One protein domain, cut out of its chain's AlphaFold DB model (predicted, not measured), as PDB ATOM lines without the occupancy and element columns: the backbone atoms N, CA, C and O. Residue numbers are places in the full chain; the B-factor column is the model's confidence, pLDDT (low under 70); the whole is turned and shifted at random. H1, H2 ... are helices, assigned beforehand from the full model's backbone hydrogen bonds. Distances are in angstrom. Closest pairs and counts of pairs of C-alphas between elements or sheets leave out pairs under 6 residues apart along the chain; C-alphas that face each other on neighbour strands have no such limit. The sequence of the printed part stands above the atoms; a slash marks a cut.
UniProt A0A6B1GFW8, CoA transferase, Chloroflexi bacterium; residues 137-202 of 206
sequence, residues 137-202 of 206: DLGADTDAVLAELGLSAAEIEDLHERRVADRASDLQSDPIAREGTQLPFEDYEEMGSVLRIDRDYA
ATOM      1  N   ASP A 137     -44.776 -27.848 -31.217       79.25
ATOM      2  CA  ASP A 137     -45.097 -29.113 -31.869       79.25
ATOM      3  C   ASP A 137     -46.249 -28.924 -32.865       79.25
ATOM      4  O   ASP A 137     -47.114 -28.051 -32.711       79.25
ATOM      5  N   LEU A 138     -46.286 -29.772 -33.893       82.94
ATOM      6  CA  LEU A 138     -47.382 -29.768 -34.854       82.94
ATOM      7  C   LEU A 138     -48.717 -29.972 -34.113       82.94
ATOM      8  O   LEU A 138     -48.878 -30.928 -33.358       82.94
ATOM      9  N   GLY A 139     -49.662 -29.054 -34.313       87.12
ATOM     10  CA  GLY A 139     -50.978 -29.090 -33.670       87.12
ATOM     11  C   GLY A 139     -51.015 -28.642 -32.202       87.12
ATOM     12  O   GLY A 139     -52.046 -28.814 -31.555       87.12
ATOM     13  N   ALA A 140     -49.929 -28.081 -31.651       88.00
ATOM     14  CA  ALA A 140     -49.887 -27.634 -30.251       88.00
ATOM     15  C   ALA A 140     -50.856 -26.478 -29.945       88.00
ATOM     16  O   ALA A 140     -51.422 -26.426 -28.856       88.00
ATOM     17  N   ASP A 141     -51.074 -25.587 -30.915       91.75
ATOM     18  CA  ASP A 141     -51.904 -24.387 -30.749       91.75
ATOM     19  C   ASP A 141     -53.305 -24.518 -31.381       91.75
ATOM     20  O   ASP A 141     -54.076 -23.557 -31.361       91.75
ATOM     21  N   THR A 142     -53.660 -25.686 -31.944       94.44
ATOM     22  CA  THR A 142     -54.917 -25.900 -32.692       94.44
ATOM     23  C   THR A 142     -56.143 -25.483 -31.874       94.44
ATOM     24  O   THR A 142     -56.899 -24.605 -32.295       94.44
ATOM     25  N   ASP A 143     -56.324 -26.060 -30.686       94.94
ATOM     26  CA  ASP A 143     -57.495 -25.827 -29.835       94.94
ATOM     27  C   ASP A 143     -57.573 -24.364 -29.371       94.94
ATOM     28  O   ASP A 143     -58.655 -23.776 -29.337       94.94
ATOM     29  N   ALA A 144     -56.421 -23.755 -29.057       95.12
ATOM     30  CA  ALA A 144     -56.339 -22.360 -28.630       95.12
ATOM     31  C   ALA A 144     -56.800 -21.408 -29.743       95.12
ATOM     32  O   ALA A 144     -57.643 -20.542 -29.504       95.12
ATOM     33  N   VAL A 145     -56.319 -21.611 -30.972       96.12
ATOM     34  CA  VAL A 145     -56.712 -20.800 -32.133       96.12
ATOM     35  C   VAL A 145     -58.190 -21.005 -32.482       96.12
ATOM     36  O   VAL A 145     -58.892 -20.033 -32.758       96.12
ATOM     37  N   LEU A 146     -58.709 -22.237 -32.440       96.69
ATOM     38  CA  LEU A 146     -60.131 -22.497 -32.703       96.69
ATOM     39  C   LEU A 146     -61.042 -21.835 -31.656       96.69
ATOM     40  O   LEU A 146     -62.086 -21.280 -32.010       96.69
ATOM     41  N   ALA A 147     -60.632 -21.830 -30.387       97.19
ATOM     42  CA  ALA A 147     -61.346 -21.126 -29.329       97.19
ATOM     43  C   ALA A 147     -61.324 -19.599 -29.534       97.19
ATOM     44  O   ALA A 147     -62.353 -18.944 -29.361       97.19
ATOM     45  N   GLU A 148     -60.193 -19.024 -29.960       97.94
ATOM     46  CA  GLU A 148     -60.092 -17.597 -30.313       97.94
ATOM     47  C   GLU A 148     -61.005 -17.210 -31.487       97.94
ATOM     48  O   GLU A 148     -61.524 -16.091 -31.531       97.94
ATOM     49  N   LEU A 149     -61.262 -18.143 -32.407       97.50
ATOM     50  CA  LEU A 149     -62.214 -17.972 -33.509       97.50
ATOM     51  C   LEU A 149     -63.686 -18.112 -33.080       97.50
ATOM     52  O   LEU A 149     -64.583 -17.896 -33.897       97.50
ATOM     53  N   GLY A 150     -63.947 -18.418 -31.806       97.88
ATOM     54  CA  GLY A 150     -65.284 -18.454 -31.217       97.88
ATOM     55  C   GLY A 150     -65.973 -19.816 -31.250       97.88
ATOM     56  O   GLY A 150     -67.176 -19.873 -30.994       97.88
ATOM     57  N   LEU A 151     -65.247 -20.900 -31.549       98.00
ATOM     58  CA  LEU A 151     -65.806 -22.248 -31.473       98.00
ATOM     59  C   LEU A 151     -65.945 -22.686 -30.013       98.00
ATOM     60  O   LEU A 151     -65.074 -22.453 -29.172       98.00
ATOM     61  N   SER A 152     -67.052 -23.355 -29.710       97.94
ATOM     62  CA  SER A 152     -67.256 -24.007 -28.422       97.94
ATOM     63  C   SER A 152     -66.402 -25.271 -28.301       97.94
ATOM     64  O   SER A 152     -66.060 -25.909 -29.293       97.94
ATOM     65  N   ALA A 153     -66.126 -25.699 -27.066       96.69
ATOM     66  CA  ALA A 153     -65.389 -26.939 -26.812       96.69
ATOM     67  C   ALA A 153     -66.030 -28.173 -27.486       96.69
ATOM     68  O   ALA A 153     -65.316 -29.079 -27.900       96.69
ATOM     69  N   ALA A 154     -67.361 -28.196 -27.635       97.31
ATOM     70  CA  ALA A 154     -68.066 -29.285 -28.312       97.31
ATOM     71  C   ALA A 154     -67.854 -29.273 -29.835       97.31
ATOM     72  O   ALA A 154     -67.731 -30.331 -30.442       97.31
ATOM     73  N   GLU A 155     -67.799 -28.091 -30.454       97.50
ATOM     74  CA  GLU A 155     -67.498 -27.957 -31.885       97.50
ATOM     75  C   GLU A 155     -66.036 -28.290 -32.181       97.50
ATOM     76  O   GLU A 155     -65.750 -28.927 -33.188       97.50
ATOM     77  N   ILE A 156     -65.116 -27.893 -31.297       96.44
ATOM     78  CA  ILE A 156     -63.698 -28.253 -31.408       96.44
ATOM     79  C   ILE A 156     -63.543 -29.777 -31.341       96.44
ATOM     80  O   ILE A 156     -62.895 -30.356 -32.209       96.44
ATOM     81  N   GLU A 157     -64.196 -30.442 -30.385       95.44
ATOM     82  CA  GLU A 157     -64.143 -31.905 -30.280       95.44
ATOM     83  C   GLU A 157     -64.723 -32.607 -31.523       95.44
ATOM     84  O   GLU A 157     -64.097 -33.534 -32.032       95.44
ATOM     85  N   ASP A 158     -65.838 -32.123 -32.091       96.00
ATOM     86  CA  ASP A 158     -66.389 -32.647 -33.358       96.00
ATOM     87  C   ASP A 158     -65.375 -32.552 -34.514       96.00
ATOM     88  O   ASP A 158     -65.256 -33.477 -35.324       96.00
ATOM     89  N   LEU A 159     -64.601 -31.461 -34.594       95.38
ATOM     90  CA  LEU A 159     -63.564 -31.304 -35.621       95.38
ATOM     91  C   LEU A 159     -62.425 -32.318 -35.462       95.38
ATOM     92  O   LEU A 159     -61.935 -32.819 -36.482       95.38
ATOM     93  N   HIS A 160     -62.036 -32.640 -34.228       93.00
ATOM     94  CA  HIS A 160     -61.042 -33.680 -33.952       93.00
ATOM     95  C   HIS A 160     -61.576 -35.076 -34.279       93.00
ATOM     96  O   HIS A 160     -60.931 -35.822 -35.015       93.00
ATOM     97  N   GLU A 161     -62.790 -35.417 -33.834       92.25
ATOM     98  CA  GLU A 161     -63.419 -36.715 -34.127       92.25
ATOM     99  C   GLU A 161     -63.547 -36.964 -35.638       92.25
ATOM    100  O   GLU A 161     -63.349 -38.081 -36.128       92.25
ATOM    101  N   ARG A 162     -63.836 -35.905 -36.403       93.94
ATOM    102  CA  ARG A 162     -63.951 -35.947 -37.868       93.94
ATOM    103  C   ARG A 162     -62.613 -35.823 -38.598       93.94
ATOM    104  O   ARG A 162     -62.614 -35.879 -39.829       93.94
ATOM    105  N   ARG A 163     -61.500 -35.662 -37.872       89.75
ATOM    106  CA  ARG A 163     -60.135 -35.479 -38.403       89.75
ATOM    107  C   ARG A 163     -60.030 -34.314 -39.390       89.75
ATOM    108  O   ARG A 163     -59.386 -34.407 -40.432       89.75
ATOM    109  N   VAL A 164     -60.742 -33.229 -39.085       92.69
ATOM    110  CA  VAL A 164     -60.658 -31.951 -39.810       92.69
ATOM    111  C   VAL A 164     -59.574 -31.065 -39.200       92.69
ATOM    112  O   VAL A 164     -58.933 -30.301 -39.920       92.69
ATOM    113  N   ALA A 165     -59.360 -31.182 -37.889       91.12
ATOM    114  CA  ALA A 165     -58.271 -30.551 -37.162       91.12
ATOM    115  C   ALA A 165     -57.649 -31.577 -36.209       91.12
ATOM    116  O   ALA A 165     -58.377 -32.261 -35.496       91.12
ATOM    117  N   ASP A 166     -56.324 -31.680 -36.181       86.62
ATOM    118  CA  ASP A 166     -55.609 -32.557 -35.251       86.62
ATOM    119  C   ASP A 166     -55.017 -31.730 -34.096       86.62
ATOM    120  O   ASP A 166     -54.551 -30.598 -34.293       86.62
ATOM    121  N   ARG A 167     -55.009 -32.302 -32.888       85.38
ATOM    122  CA  ARG A 167     -54.212 -31.790 -31.756       85.38
ATOM    123  C   ARG A 167     -52.875 -32.517 -31.688       85.38
ATOM    124  O   ARG A 167     -52.725 -33.622 -32.210       85.38
ATOM    125  N   ALA A 168     -51.903 -31.928 -30.994       77.19
ATOM    126  CA  ALA A 168     -50.560 -32.505 -30.870       77.19
ATOM    127  C   ALA A 168     -50.559 -33.989 -30.445       77.19
ATOM    128  O   ALA A 168     -49.773 -34.780 -30.964       77.19
ATOM    129  N   SER A 169     -51.470 -34.403 -29.553       76.12
ATOM    130  CA  SER A 169     -51.594 -35.803 -29.121       76.12
ATOM    131  C   SER A 169     -52.024 -36.767 -30.228       76.12
ATOM    132  O   SER A 169     -51.617 -37.926 -30.209       76.12
ATOM    133  N   ASP A 170     -52.823 -36.312 -31.192       73.62
ATOM    134  CA  ASP A 170     -53.313 -37.154 -32.291       73.62
ATOM    135  C   ASP A 170     -52.165 -37.470 -33.258       73.62
ATOM    136  O   ASP A 170     -52.031 -38.588 -33.765       73.62
ATOM    137  N   LEU A 171     -51.276 -36.492 -33.437       69.38
ATOM    138  CA  LEU A 171     -50.160 -36.526 -34.376       69.38
ATOM    139  C   LEU A 171     -48.938 -37.273 -33.838       69.38
ATOM    140  O   LEU A 171     -48.156 -37.800 -34.623       69.38
ATOM    141  N   GLN A 172     -48.805 -37.420 -32.516       61.81
ATOM    142  CA  GLN A 172     -47.777 -38.283 -31.911       61.81
ATOM    143  C   GLN A 172     -47.898 -39.755 -32.347       61.81
ATOM    144  O   GLN A 172     -46.920 -40.506 -32.273       61.81
ATOM    145  N   SER A 173     -49.085 -40.173 -32.802       56.94
ATOM    146  CA  SER A 173     -49.359 -41.523 -33.306       56.94
ATOM    147  C   SER A 173     -49.189 -41.676 -34.823       56.94
ATOM    148  O   SER A 173     -49.212 -42.806 -35.319       56.94
ATOM    149  N   ASP A 174     -49.004 -40.573 -35.562       59.69
ATOM    150  CA  ASP A 174     -48.877 -40.596 -37.019       59.69
ATOM    151  C   ASP A 174     -47.437 -40.976 -37.431       59.69
ATOM    152  O   ASP A 174     -46.477 -40.290 -37.059       59.69
ATOM    153  N   PRO A 175     -47.252 -42.069 -38.197       54.28
ATOM    154  CA  PRO A 175     -45.929 -42.526 -38.601       54.28
ATOM    155  C   PRO A 175     -45.174 -41.508 -39.469       54.28
ATOM    156  O   PRO A 175     -43.959 -41.416 -39.335       54.28
ATOM    157  N   ILE A 176     -45.859 -40.699 -40.285       57.53
ATOM    158  CA  ILE A 176     -45.229 -39.678 -41.139       57.53
ATOM    159  C   ILE A 176     -44.758 -38.491 -40.290       57.53
ATOM    160  O   ILE A 176     -43.663 -37.967 -40.501       57.53
ATOM    161  N   ALA A 177     -45.555 -38.086 -39.295       53.72
ATOM    162  CA  ALA A 177     -45.166 -37.027 -38.367       53.72
ATOM    163  C   ALA A 177     -43.962 -37.446 -37.502       53.72
ATOM    164  O   ALA A 177     -43.062 -36.631 -37.279       53.72
ATOM    165  N   ARG A 178     -43.886 -38.721 -37.082       52.31
ATOM    166  CA  ARG A 178     -42.718 -39.277 -36.373       52.31
ATOM    167  C   ARG A 178     -41.453 -39.293 -37.230       52.31
ATOM    168  O   ARG A 178     -40.396 -38.897 -36.745       52.31
ATOM    169  N   GLU A 179     -41.543 -39.751 -38.477       48.31
ATOM    170  CA  GLU A 179     -40.368 -40.006 -39.326       48.31
ATOM    171  C   GLU A 179     -39.612 -38.718 -39.701       48.31
ATOM    172  O   GLU A 179     -38.395 -38.734 -39.853       48.31
ATOM    173  N   GLY A 180     -40.307 -37.578 -39.790       49.88
ATOM    174  CA  GLY A 180     -39.689 -36.286 -40.110       49.88
ATOM    175  C   GLY A 180     -39.158 -35.485 -38.913       49.88
ATOM    176  O   GLY A 180     -38.361 -34.569 -39.116       49.88
ATOM    177  N   THR A 181     -39.598 -35.784 -37.686       51.34
ATOM    178  CA  THR A 181     -39.349 -34.922 -36.508       51.34
ATOM    179  C   THR A 181     -38.713 -35.629 -35.310       51.34
ATOM    180  O   THR A 181     -38.327 -34.958 -34.354       51.34
ATOM    181  N   GLN A 182     -38.593 -36.962 -35.338       55.59
ATOM    182  CA  GLN A 182     -38.183 -37.769 -34.182       55.59
ATOM    183  C   GLN A 182     -37.271 -38.955 -34.538       55.59
ATOM    184  O   GLN A 182     -37.308 -39.977 -33.845       55.59
ATOM    185  N   LEU A 183     -36.475 -38.880 -35.612       59.66
ATOM    186  CA  LEU A 183     -35.457 -39.914 -35.816       59.66
ATOM    187  C   LEU A 183     -34.460 -39.881 -34.641       59.66
ATOM    188  O   LEU A 183     -34.065 -38.793 -34.204       59.66
ATOM    189  N   PRO A 184     -34.060 -41.047 -34.101       63.94
ATOM    190  CA  PRO A 184     -32.919 -41.147 -33.207       63.94
ATOM    191  C   PRO A 184     -31.716 -40.403 -33.778       63.94
ATOM    192  O   PRO A 184     -31.437 -40.447 -34.973       63.94
ATOM    193  N   PHE A 185     -30.990 -39.700 -32.916       61.19
ATOM    194  CA  PHE A 185     -29.945 -38.781 -33.358       61.19
ATOM    195  C   PHE A 185     -28.808 -39.468 -34.135       61.19
ATOM    196  O   PHE A 185     -28.202 -38.867 -35.018       61.19
ATOM    197  N   GLU A 186     -28.566 -40.743 -33.832       65.69
ATOM    198  CA  GLU A 186     -27.602 -41.614 -34.513       65.69
ATOM    199  C   GLU A 186     -27.938 -41.809 -35.998       65.69
ATOM    200  O   GLU A 186     -27.038 -41.830 -36.839       65.69
ATOM    201  N   ASP A 187     -29.225 -41.823 -36.339       72.25
ATOM    202  CA  ASP A 187     -29.681 -42.022 -37.711       72.25
ATOM    203  C   ASP A 187     -29.328 -40.806 -38.588       72.25
ATOM    204  O   ASP A 187     -29.039 -40.950 -39.775       72.25
ATOM    205  N   TYR A 188     -29.258 -39.597 -38.015       69.44
ATOM    206  CA  TYR A 188     -28.885 -38.390 -38.763       69.44
ATOM    207  C   TYR A 188     -27.393 -38.342 -39.142       69.44
ATOM    208  O   TYR A 188     -27.067 -37.798 -40.209       69.44
ATOM    209  N   GLU A 189     -26.502 -38.908 -38.314       68.25
ATOM    210  CA  GLU A 189     -25.085 -39.108 -38.665       68.25
ATOM    211  C   GLU A 189     -24.945 -40.185 -39.748       68.25
ATOM    212  O   GLU A 189     -24.253 -39.958 -40.742       68.25
ATOM    213  N   GLU A 190     -25.646 -41.319 -39.620       71.94
ATOM    214  CA  GLU A 190     -25.622 -42.390 -40.632       71.94
ATOM    215  C   GLU A 190     -26.143 -41.920 -41.999       71.94
ATOM    216  O   GLU A 190     -25.611 -42.302 -43.044       71.94
ATOM    217  N   MET A 191     -27.141 -41.035 -42.007       75.69
ATOM    218  CA  MET A 191     -27.690 -40.429 -43.223       75.69
ATOM    219  C   MET A 191     -26.780 -39.354 -43.845       75.69
ATOM    220  O   MET A 191     -27.093 -38.843 -44.922       75.69
ATOM    221  N   GLY A 192     -25.680 -38.971 -43.184       68.69
ATOM    222  CA  GLY A 192     -24.773 -37.913 -43.643       68.69
ATOM    223  C   GLY A 192     -25.380 -36.506 -43.609       68.69
ATOM    224  O   GLY A 192     -24.839 -35.580 -44.209       68.69
ATOM    225  N   SER A 193     -26.516 -36.340 -42.926       64.06
ATOM    226  CA  SER A 193     -27.193 -35.048 -42.756       64.06
ATOM    227  C   SER A 193     -26.555 -34.187 -41.658       64.06
ATOM    228  O   SER A 193     -26.667 -32.962 -41.685       64.06
ATOM    229  N   VAL A 194     -25.839 -34.829 -40.730       66.56
ATOM    230  CA  VAL A 194     -25.016 -34.205 -39.693       66.56
ATOM    231  C   VAL A 194     -23.579 -34.689 -39.876       66.56
ATOM    232  O   VAL A 194     -23.332 -35.887 -39.956       66.56
ATOM    233  N   LEU A 195     -22.628 -33.753 -39.960       64.12
ATOM    234  CA  LEU A 195     -21.215 -34.075 -40.201       64.12
ATOM    235  C   LEU A 195     -20.507 -34.602 -38.940       64.12
ATOM    236  O   LEU A 195     -19.644 -35.471 -39.025       64.12
ATOM    237  N   ARG A 196     -20.830 -34.026 -37.777       67.56
ATOM    238  CA  ARG A 196     -20.257 -34.381 -36.475       67.56
ATOM    239  C   ARG A 196     -21.184 -33.922 -35.361       67.56
ATOM    240  O   ARG A 196     -21.622 -32.771 -35.372       67.56
ATOM    241  N   ILE A 197     -21.393 -34.778 -34.369       65.50
ATOM    242  CA  ILE A 197     -22.020 -34.416 -33.100       65.50
ATOM    243  C   ILE A 197     -20.945 -34.256 -32.021       65.50
ATOM    244  O   ILE A 197     -20.152 -35.164 -31.774       65.50
ATOM    245  N   ASP A 198     -20.952 -33.124 -31.319       69.88
ATOM    246  CA  ASP A 198     -20.174 -32.959 -30.089       69.88
ATOM    247  C   ASP A 198     -21.035 -33.314 -28.867       69.88
ATOM    248  O   ASP A 198     -21.798 -32.492 -28.359       69.88
ATOM    249  N   ARG A 199     -20.962 -34.579 -28.426       67.62
ATOM    250  CA  ARG A 199     -21.784 -35.110 -27.318       67.62
ATOM    251  C   ARG A 199     -21.386 -34.547 -25.951       67.62
ATOM    252  O   ARG A 199     -22.197 -34.574 -25.030       67.62
ATOM    253  N   ASP A 200     -20.168 -34.026 -25.844       65.38
ATOM    254  CA  ASP A 200     -19.624 -33.423 -24.628       65.38
ATOM    255  C   ASP A 200     -19.747 -31.894 -24.649       65.38
ATOM    256  O   ASP A 200     -19.156 -31.215 -23.802       65.38
ATOM    257  N   TYR A 201     -20.515 -31.335 -25.597       63.75
ATOM    258  CA  TYR A 201     -20.786 -29.905 -25.650       63.75
ATOM    259  C   TYR A 201     -21.448 -29.445 -24.348       63.75
ATOM    260  O   TYR A 201     -22.651 -29.580 -24.121       63.75
ATOM    261  N   ALA A 202     -20.630 -28.867 -23.476       60.28
ATOM    262  CA  ALA A 202     -21.080 -28.072 -22.360       60.28
ATOM    263  C   ALA A 202     -21.098 -26.612 -22.829       60.28
ATOM    264  O   ALA A 202     -20.050 -26.115 -23.259       60.28
TER     265      ALA A 202
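Overview. This is residues 137 to 202 of the 206 residues of the protein "CoA transferase" of Chloroflexi bacterium (UniProt A0A6B1GFW8). An open, drawn-out string of five short helices with no common core: a small helical hairpin of H1 and H2 makes one end, H3, H4 and H5 follow one after another along the longest axis, and residues 191 to 202 make a tail at the other end, beyond H5. The printed part has 66 residues with five named helices, in the order H1, H2, H3, H4, H5, and no named strand; the class is all helix, with 33 residues in the helices. The whole is extended, with a radius of gyration of the C-alphas of 17.6 A, and flat in outline, with spans of 49 by 27 by 14 A.

Arrangement. The longest helix by residues is H2, residues 153 to 161. It touches H1, residues 142 to 148, and their closest C-alphas, those of Asp 143 and Ile 156, are 6.8 A apart. The two form a helical hairpin: they run opposite ways, at a shallow tilt of 30 degrees. H3, residues 168 to 171, is apart from H2. It is also apart from H1, but only just, with the closest C-alphas 8.1 A apart. H3 and H4, residues 175 to 181, are close but not clearly touching; their closest C-alphas, those of Leu 171 and Ala 177, are 6.4 A apart. H5, residues 185 to 190, is apart from H4 and from H1, H2 and H3. In H1 and H2 every pair of O i and N i+4 is within hydrogen-bond range, against 2 of 3 in H4 and 1 of 2 in H5. H3 is too short for such a pair; its one pair of O i and N i+3 is within range.

Along the chain. H2 measures 12.4 A from first to last C-alpha, and C-alpha 153 is at (-65.389, -26.939, -26.812). H1 measures 10.1 A and begins with C-alpha 142 at (-54.917, -25.900, -32.692). H3 measures 5.3 A and H4 10.3 A. H5 measures 9.2 A and ends with C-alpha 190 at (-25.622, -42.390, -40.632).

Size, cuts and confidence. The two C-alphas farthest apart, those of Ser 152 and Arg 196, are 48.8 A apart, and the C-alphas of Asp 137 and Ala 202, the first and last printed, are 25.9 A apart. The printed part has no cut. The links H1 to H2, H3 to H4 and H4 to H5 are tight, the link H2 to H3, with 6 residues, is short, and no link is long. The C-alphas of residues 191 to 202 lie 21 to 28 A from the mean of all C-alphas. The mean pLDDT of the printed part is 77.6; 29 residues are under 70, namely residues 171 to 186, 188 to 189 and 192 to 202.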